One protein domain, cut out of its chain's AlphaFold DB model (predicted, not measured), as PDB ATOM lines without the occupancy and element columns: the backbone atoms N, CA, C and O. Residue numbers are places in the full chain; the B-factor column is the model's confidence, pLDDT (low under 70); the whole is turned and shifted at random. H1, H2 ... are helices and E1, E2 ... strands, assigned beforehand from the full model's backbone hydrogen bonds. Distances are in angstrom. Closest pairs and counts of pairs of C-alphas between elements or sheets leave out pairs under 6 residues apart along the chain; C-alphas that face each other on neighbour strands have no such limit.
ATOM      1  N   ALA A 207     235.852 147.174 229.138       89.56
ATOM      2  CA  ALA A 207     236.106 148.344 228.313       89.56
ATOM      3  C   ALA A 207     237.033 147.970 227.150       89.56
ATOM      4  O   ALA A 207     237.960 147.174 227.307       89.56
ATOM      5  N   ARG A 208     236.785 148.539 225.972       89.44
ATOM      6  CA  ARG A 208     237.681 148.450 224.815       89.44
ATOM      7  C   ARG A 208     238.213 149.837 224.497       89.44
ATOM      8  O   ARG A 208     237.424 150.740 224.245       89.44
ATOM      9  N   LEU A 209     239.534 149.966 224.449       92.88
ATOM     10  CA  LEU A 209     240.214 151.171 223.979       92.88
ATOM     11  C   LEU A 209     240.371 151.124 222.457       92.88
ATOM     12  O   LEU A 209     240.621 150.064 221.878       92.88
ATOM     13  N   SER A 210     240.190 152.258 221.792       94.00
ATOM     14  CA  SER A 210     240.383 152.409 220.349       94.00
ATOM     15  C   SER A 210     241.115 153.711 220.042       94.00
ATOM     16  O   SER A 210     240.809 154.751 220.622       94.00
ATOM     17  N   GLN A 211     242.091 153.663 219.134       95.62
ATOM     18  CA  GLN A 211     242.833 154.851 218.699       95.62
ATOM     19  C   GLN A 211     241.868 155.799 217.982       95.62
ATOM     20  O   GLN A 211     241.297 155.421 216.958       95.62
ATOM     21  N   PHE A 212     241.672 157.005 218.523       96.88
ATOM     22  CA  PHE A 212     240.651 157.934 218.038       96.88
ATOM     23  C   PHE A 212     241.254 159.210 217.456       96.88
ATOM     24  O   PHE A 212     241.115 159.432 216.259       96.88
ATOM     25  N   GLY A 213     241.948 160.031 218.251       97.50
ATOM     26  CA  GLY A 213     242.272 161.409 217.859       97.50
ATOM     27  C   GLY A 213     243.106 161.505 216.584       97.50
ATOM     28  O   GLY A 213     242.707 162.169 215.631       97.50
ATOM     29  N   LYS A 667     252.010 161.732 218.841       95.44
ATOM     30  CA  LYS A 667     251.965 161.230 220.218       95.44
ATOM     31  C   LYS A 667     250.775 161.814 220.986       95.44
ATOM     32  O   LYS A 667     250.032 161.046 221.594       95.44
ATOM     33  N   ALA A 668     250.568 163.130 220.922       97.00
ATOM     34  CA  ALA A 668     249.438 163.790 221.574       97.00
ATOM     35  C   ALA A 668     248.102 163.281 221.012       97.00
ATOM     36  O   ALA A 668     247.262 162.784 221.763       97.00
ATOM     37  N   LEU A 669     247.945 163.297 219.682       97.19
ATOM     38  CA  LEU A 669     246.730 162.843 219.000       97.19
ATOM     39  C   LEU A 669     246.413 161.356 219.236       97.19
ATOM     40  O   LEU A 669     245.243 160.990 219.335       97.19
ATOM     41  N   ASN A 670     247.421 160.482 219.315       94.69
ATOM     42  CA  ASN A 670     247.230 159.048 219.568       94.69
ATOM     43  C   ASN A 670     246.915 158.738 221.044       94.69
ATOM     44  O   ASN A 670     246.390 157.668 221.354       94.69
ATOM     45  N   GLY A 671     247.212 159.676 221.951       95.62
ATOM     46  CA  GLY A 671     246.788 159.609 223.350       95.62
ATOM     47  C   GLY A 671     245.295 159.891 223.551       95.62
ATOM     48  O   GLY A 671     244.741 159.483 224.563       95.62
ATOM     49  N   ILE A 672     244.625 160.509 222.572       96.88
ATOM     50  CA  ILE A 672     243.169 160.689 222.578       96.88
ATOM     51  C   ILE A 672     242.524 159.385 222.091       96.88
ATOM     52  O   ILE A 672     242.544 159.073 220.893       96.88
ATOM     53  N   GLN A 673     241.947 158.613 223.009       96.56
ATOM     54  CA  GLN A 673     241.363 157.305 222.709       96.56
ATOM     55  C   GLN A 673     239.859 157.272 222.974       96.56
ATOM     56  O   GLN A 673     239.345 157.932 223.872       96.56
ATOM     57  N   GLU A 674     239.157 156.461 222.188       94.69
ATOM     58  CA  GLU A 674     237.753 156.123 222.394       94.69
ATOM     59  C   GLU A 674     237.660 154.918 223.344       94.69
ATOM     60  O   GLU A 674     238.260 153.870 223.098       94.69
ATOM     61  N   VAL A 675     236.895 155.057 224.428       93.75
ATOM     62  CA  VAL A 675     236.621 154.009 225.416       93.75
ATOM     63  C   VAL A 675     235.207 153.485 225.194       93.75
ATOM     64  O   VAL A 675     234.218 154.163 225.464       93.75
ATOM     65  N   THR A 676     235.098 152.260 224.689       90.00
ATOM     66  CA  THR A 676     233.823 151.555 224.515       90.00
ATOM     67  C   THR A 676     233.546 150.677 225.738       90.00
ATOM     68  O   THR A 676     234.145 149.610 225.881       90.00
ATOM     69  N   ASN A 677     232.620 151.092 226.599       89.25
ATOM     70  CA  ASN A 677     232.176 150.345 227.777       89.25
ATOM     71  C   ASN A 677     231.030 149.394 227.416       89.25
ATOM     72  O   ASN A 677     230.009 149.826 226.876       89.25
ATOM     73  N   VAL A 678     231.191 148.104 227.720       85.69
ATOM     74  CA  VAL A 678     230.204 147.053 227.434       85.69
ATOM     75  C   VAL A 678     229.547 146.595 228.730       85.69
ATOM     76  O   VAL A 678     230.194 146.049 229.625       85.69
ATOM     77  N   PHE A 679     228.239 146.775 228.791       82.50
ATOM     78  CA  PHE A 679     227.394 146.417 229.920       82.50
ATOM     79  C   PHE A 679     226.768 145.038 229.694       82.50
ATOM     80  O   PHE A 679     226.563 144.637 228.537       82.50
ATOM     81  N   PRO A 680     226.469 144.293 230.770       78.12
ATOM     82  CA  PRO A 680     225.834 142.995 230.627       78.12
ATOM     83  C   PRO A 680     224.452 143.163 229.971       78.12
ATOM     84  O   PRO A 680     223.800 144.198 230.137       78.12
ATOM     85  N   PRO A 681     224.000 142.178 229.180       72.94
ATOM     86  CA  PRO A 681     222.703 142.259 228.530       72.94
ATOM     87  C   PRO A 681     221.577 142.302 229.567       72.94
ATOM     88  O   PRO A 681     221.426 141.390 230.377       72.94
ATOM     89  N   ALA A 682     220.752 143.348 229.508       63.44
ATOM     90  CA  ALA A 682     219.549 143.473 230.324       63.44
ATOM     91  C   ALA A 682     218.437 142.582 229.735       63.44
ATOM     92  O   ALA A 682     217.577 143.045 228.987       63.44
ATOM     93  N   GLY A 683     218.501 141.274 229.995       59.66
ATOM     94  CA  GLY A 683     217.510 140.286 229.556       59.66
ATOM     95  C   GLY A 683     217.039 139.384 230.694       59.66
ATOM     96  O   GLY A 683     217.713 139.251 231.713       59.66
ATOM     97  N   LYS A 684     215.871 138.756 230.521       50.16
ATOM     98  CA  LYS A 684     215.354 137.747 231.459       50.16
ATOM     99  C   LYS A 684     216.188 136.453 231.376       50.16
ATOM    100  O   LYS A 684     216.737 136.166 230.307       50.16
ATOM    101  N   PRO A 685     216.242 135.634 232.446       44.91
ATOM    102  CA  PRO A 685     216.834 134.297 232.381       44.91
ATOM    103  C   PRO A 685     216.183 133.486 231.248       44.91
ATOM    104  O   PRO A 685     214.961 133.372 231.202       44.91
ATOM    105  N   GLY A 686     216.985 132.980 230.304       56.22
ATOM    106  CA  GLY A 686     216.515 132.231 229.125       56.22
ATOM    107  C   GLY A 686     216.403 133.032 227.817       56.22
ATOM    108  O   GLY A 686     216.326 132.428 226.752       56.22
ATOM    109  N   SER A 687     216.475 134.369 227.857       48.38
ATOM    110  CA  SER A 687     216.604 135.213 226.655       48.38
ATOM    111  C   SER A 687     217.523 136.418 226.933       48.38
ATOM    112  O   SER A 687     217.040 137.543 227.131       48.38
ATOM    113  N   PRO A 688     218.854 136.222 227.008       57.22
ATOM    114  CA  PRO A 688     219.771 137.339 227.204       57.22
ATOM    115  C   PRO A 688     219.611 138.327 226.038       57.22
ATOM    116  O   PRO A 688     219.741 137.956 224.873       57.22
ATOM    117  N   GLY A 689     219.258 139.578 226.352       60.66
ATOM    118  CA  GLY A 689     219.117 140.653 225.368       60.66
ATOM    119  C   GLY A 689     220.450 141.001 224.694       60.66
ATOM    120  O   GLY A 689     221.475 140.362 224.924       60.66
ATOM    121  N   ARG A 690     220.479 142.048 223.860       60.66
ATOM    122  CA  ARG A 690     221.756 142.543 223.318       60.66
ATOM    123  C   ARG A 690     222.538 143.299 224.404       60.66
ATOM    124  O   ARG A 690     221.922 144.054 225.156       60.66
ATOM    125  N   PRO A 691     223.872 143.131 224.490       66.38
ATOM    126  CA  PRO A 691     224.711 143.941 225.367       66.38
ATOM    127  C   PRO A 691     224.528 145.430 225.066       66.38
ATOM    128  O   PRO A 691     224.523 145.831 223.900       66.38
ATOM    129  N   HIS A 692     224.397 146.243 226.111       76.00
ATOM    130  CA  HIS A 692     224.367 147.696 225.979       76.00
ATOM    131  C   HIS A 692     225.803 148.234 225.903       76.00
ATOM    132  O   HIS A 692     226.695 147.741 226.596       76.00
ATOM    133  N   VAL A 693     226.042 149.234 225.054       81.50
ATOM    134  CA  VAL A 693     227.372 149.812 224.826       81.50
ATOM    135  C   VAL A 693     227.306 151.324 224.997       81.50
ATOM    136  O   VAL A 693     226.440 151.968 224.412       81.50
ATOM    137  N   LYS A 694     228.234 151.895 225.773       83.50
ATOM    138  CA  LYS A 694     228.405 153.347 225.919       83.50
ATOM    139  C   LYS A 694     229.831 153.737 225.564       83.50
ATOM    140  O   LYS A 694     230.771 153.088 226.013       83.50
ATOM    141  N   THR A 695     229.981 154.820 224.817       86.06
ATOM    142  CA  THR A 695     231.286 155.296 224.357       86.06
ATOM    143  C   THR A 695     231.647 156.629 225.008       86.06
ATOM    144  O   THR A 695     230.823 157.545 225.051       86.06
ATOM    145  N   THR A 696     232.876 156.741 225.504       90.94
ATOM    146  CA  THR A 696     233.477 157.974 226.043       90.94
ATOM    147  C   THR A 696     234.869 158.185 225.443       90.94
ATOM    148  O   THR A 696     235.348 157.341 224.689       90.94
ATOM    149  N   LEU A 697     235.518 159.307 225.748       94.06
ATOM    150  CA  LEU A 697     236.927 159.532 225.418       94.06
ATOM    151  C   LEU A 697     237.782 159.428 226.684       94.06
ATOM    152  O   LEU A 697     237.254 159.528 227.795       94.06
ATOM    153  N   THR A 698     239.079 159.195 226.515       94.56
ATOM    154  CA  THR A 698     240.057 159.326 227.600       94.56
ATOM    155  C   THR A 698     240.148 160.771 228.083       94.56
ATOM    156  O   THR A 698     239.824 161.703 227.346       94.56
ATOM    157  N   GLU A 699     240.611 160.948 229.319       94.81
ATOM    158  CA  GLU A 699     241.029 162.260 229.811       94.81
ATOM    159  C   GLU A 699     242.106 162.846 228.886       94.81
ATOM    160  O   GLU A 699     242.919 162.105 228.322       94.81
ATOM    161  N   MET A 700     242.057 164.162 228.689       97.31
ATOM    162  CA  MET A 700     242.926 164.883 227.766       97.31
ATOM    163  C   MET A 700     243.722 165.939 228.524       97.31
ATOM    164  O   MET A 700     243.130 166.726 229.265       97.31
ATOM    165  N   ASP A 701     245.032 165.993 228.287       96.44
ATOM    166  CA  ASP A 701     245.866 167.119 228.715       96.44
ATOM    167  C   ASP A 701     245.567 168.397 227.902       96.44
ATOM    168  O   ASP A 701     244.861 168.360 226.890       96.44
ATOM    169  N   ASP A 702     246.118 169.538 228.322       96.62
ATOM    170  CA  ASP A 702     245.881 170.838 227.674       96.62
ATOM    171  C   ASP A 702     246.232 170.832 226.177       96.62
ATOM    172  O   ASP A 702     245.537 171.433 225.354       96.62
ATOM    173  N   THR A 703     247.295 170.114 225.795       95.94
ATOM    174  CA  THR A 703     247.718 170.013 224.390       95.94
ATOM    175  C   THR A 703     246.716 169.185 223.592       95.94
ATOM    176  O   THR A 703     246.335 169.557 222.482       95.94
ATOM    177  N   GLN A 704     246.254 168.068 224.150       97.94
ATOM    178  CA  GLN A 704     245.255 167.196 223.545       97.94
ATOM    179  C   GLN A 704     243.900 167.888 223.409       97.94
ATOM    180  O   GLN A 704     243.288 167.775 222.350       97.94
ATOM    181  N   GLN A 705     243.460 168.644 224.417       97.00
ATOM    182  CA  GLN A 705     242.231 169.439 224.354       97.00
ATOM    183  C   GLN A 705     242.313 170.500 223.251       97.00
ATOM    184  O   GLN A 705     241.393 170.613 222.435       97.00
ATOM    185  N   ALA A 706     243.437 171.220 223.166       97.00
ATOM    186  CA  ALA A 706     243.662 172.212 222.120       97.00
ATOM    187  C   ALA A 706     243.624 171.581 220.718       97.00
ATOM    188  O   ALA A 706     242.937 172.088 219.831       97.00
ATOM    189  N   LEU A 707     244.295 170.440 220.516       97.75
ATOM    190  CA  LEU A 707     244.274 169.710 219.241       97.75
ATOM    191  C   LEU A 707     242.885 169.137 218.916       97.75
ATOM    192  O   LEU A 707     242.458 169.174 217.760       97.75
ATOM    193  N   PHE A 708     242.166 168.627 219.919       97.12
ATOM    194  CA  PHE A 708     240.814 168.085 219.770       97.12
ATOM    195  C   PHE A 708     239.825 169.155 219.296       97.12
ATOM    196  O   PHE A 708     239.056 168.910 218.360       97.12
ATOM    197  N   GLY A 709     239.891 170.349 219.895       96.44
ATOM    198  CA  GLY A 709     239.117 171.515 219.476       96.44
ATOM    199  C   GLY A 709     239.530 172.021 218.093       96.44
ATOM    200  O   GLY A 709     238.680 172.166 217.217       96.44
ATOM    201  N   LEU A 710     240.835 172.211 217.859       96.69
ATOM    202  CA  LEU A 710     241.379 172.743 216.602       96.69
ATOM    203  C   LEU A 710     240.965 171.924 215.368       96.69
ATOM    204  O   LEU A 710     240.645 172.484 214.313       96.69
ATOM    205  N   PHE A 711     240.992 170.596 215.480       96.62
ATOM    206  CA  PHE A 711     240.615 169.696 214.387       96.62
ATOM    207  C   PHE A 711     239.126 169.309 214.403       96.62
ATOM    208  O   PHE A 711     238.688 168.506 213.573       96.62
ATOM    209  N   ALA A 712     238.336 169.894 215.313       94.94
ATOM    210  CA  ALA A 712     236.910 169.625 215.483       94.94
ATOM    211  C   ALA A 712     236.613 168.114 215.538       94.94
ATOM    212  O   ALA A 712     235.776 167.601 214.789       94.94
ATOM    213  N   LEU A 713     237.356 167.381 216.377       95.31
ATOM    214  CA  LEU A 713     237.323 165.913 216.395       95.31
ATOM    215  C   LEU A 713     236.041 165.341 217.018       95.31
ATOM    216  O   LEU A 713     235.715 164.180 216.768       95.31
ATOM    217  N   ASP A 714     235.278 166.142 217.769       92.31
ATOM    218  CA  ASP A 714     234.024 165.713 218.411       92.31
ATOM    219  C   ASP A 714     232.978 165.204 217.406       92.31
ATOM    220  O   ASP A 714     232.256 164.248 217.694       92.31
ATOM    221  N   ARG A 715     232.973 165.725 216.171       91.75
ATOM    222  CA  ARG A 715     232.046 165.273 215.115       91.75
ATOM    223  C   ARG A 715     232.162 163.781 214.783       91.75
ATOM    224  O   ARG A 715     231.215 163.204 214.260       91.75
ATOM    225  N   TYR A 716     233.300 163.156 215.092       90.75
ATOM    226  CA  TYR A 716     233.564 161.745 214.809       90.75
ATOM    227  C   TYR A 716     233.190 160.794 215.961       90.75
ATOM    228  O   TYR A 716     233.334 159.575 215.819       90.75
ATOM    229  N   ARG A 717     232.689 161.308 217.101       81.25
ATOM    230  CA  ARG A 717     232.252 160.476 218.245       81.25
ATOM    231  C   ARG A 717     230.999 159.655 217.961       81.25
ATOM    232  O   ARG A 717     230.863 158.558 218.500       81.25
TER     233      ARG A 717
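This is residues 207 to 213 and 667 to 717 of the 719 residues of the protein "IS1634 family transposase" of Acidobacteria bacterium (UniProt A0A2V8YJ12). What shape is it? A narrow antiparallel sheet, in the order E1, E2, E3, lies between the two ends of a long model: the small helices H1 and H2 gather at one end, and the long loop of residues 679 to 692 makes the other. H3 follows H2 and is apart from the strands. What is it built of? The printed part has 58 residues, of mixed class, with three named helices and three named strands in the order E1, H1, E2, E3, H2, H3. How spread is it? It is only just loose, close to extended, with a radius of gyration of the C-alphas of 15.4 A and spans of 49 by 19 by 14 A.

Where are the strands? E2 is residues 673 to 678, 15.9 A long; E1 is 207 to 211, 13.4 A, from C-alpha 207 at (236.106, 148.344, 228.313); E3 is 693 to 697, 13.6 A. Where are the helices? H1 is residues 667 to 671, 6.3 A; H2 is 702 to 710, 12.1 A; H3 is 713 to 716, 5.8 A, ending at C-alpha 716 at (233.564, 161.745, 214.809).

What pairs the strands? N 208 and O 676 of E1 and E2 are within hydrogen-bond range at 2.9 A; in the hairpin of E2 and E3, N 675 and O 696 are at 2.8 A. How do the helices sit? H1 and H2 touch, their closest C-alphas, of Ala 668 and Gln 704, 5.7 A apart. H2 and H3 are close but not clearly touching, with the C-alphas of Phe 708 and Asp 714 closest at 7.3 A. What of their backbones? In H1 and H2 every O i to N i+4 pair is within hydrogen-bond range; H3 is too short for such a pair.

How far does it reach? The C-alphas farthest apart, of Gly 686 and Thr 703, are 49.2 A apart. Where is it cut or uncertain? Residues 214 to 666 are not printed, and C-alphas 213 and 667 are 10.0 A apart across the cut. The link from E2 to E3 is long, and its residues 682 to 691 have pLDDT under 70.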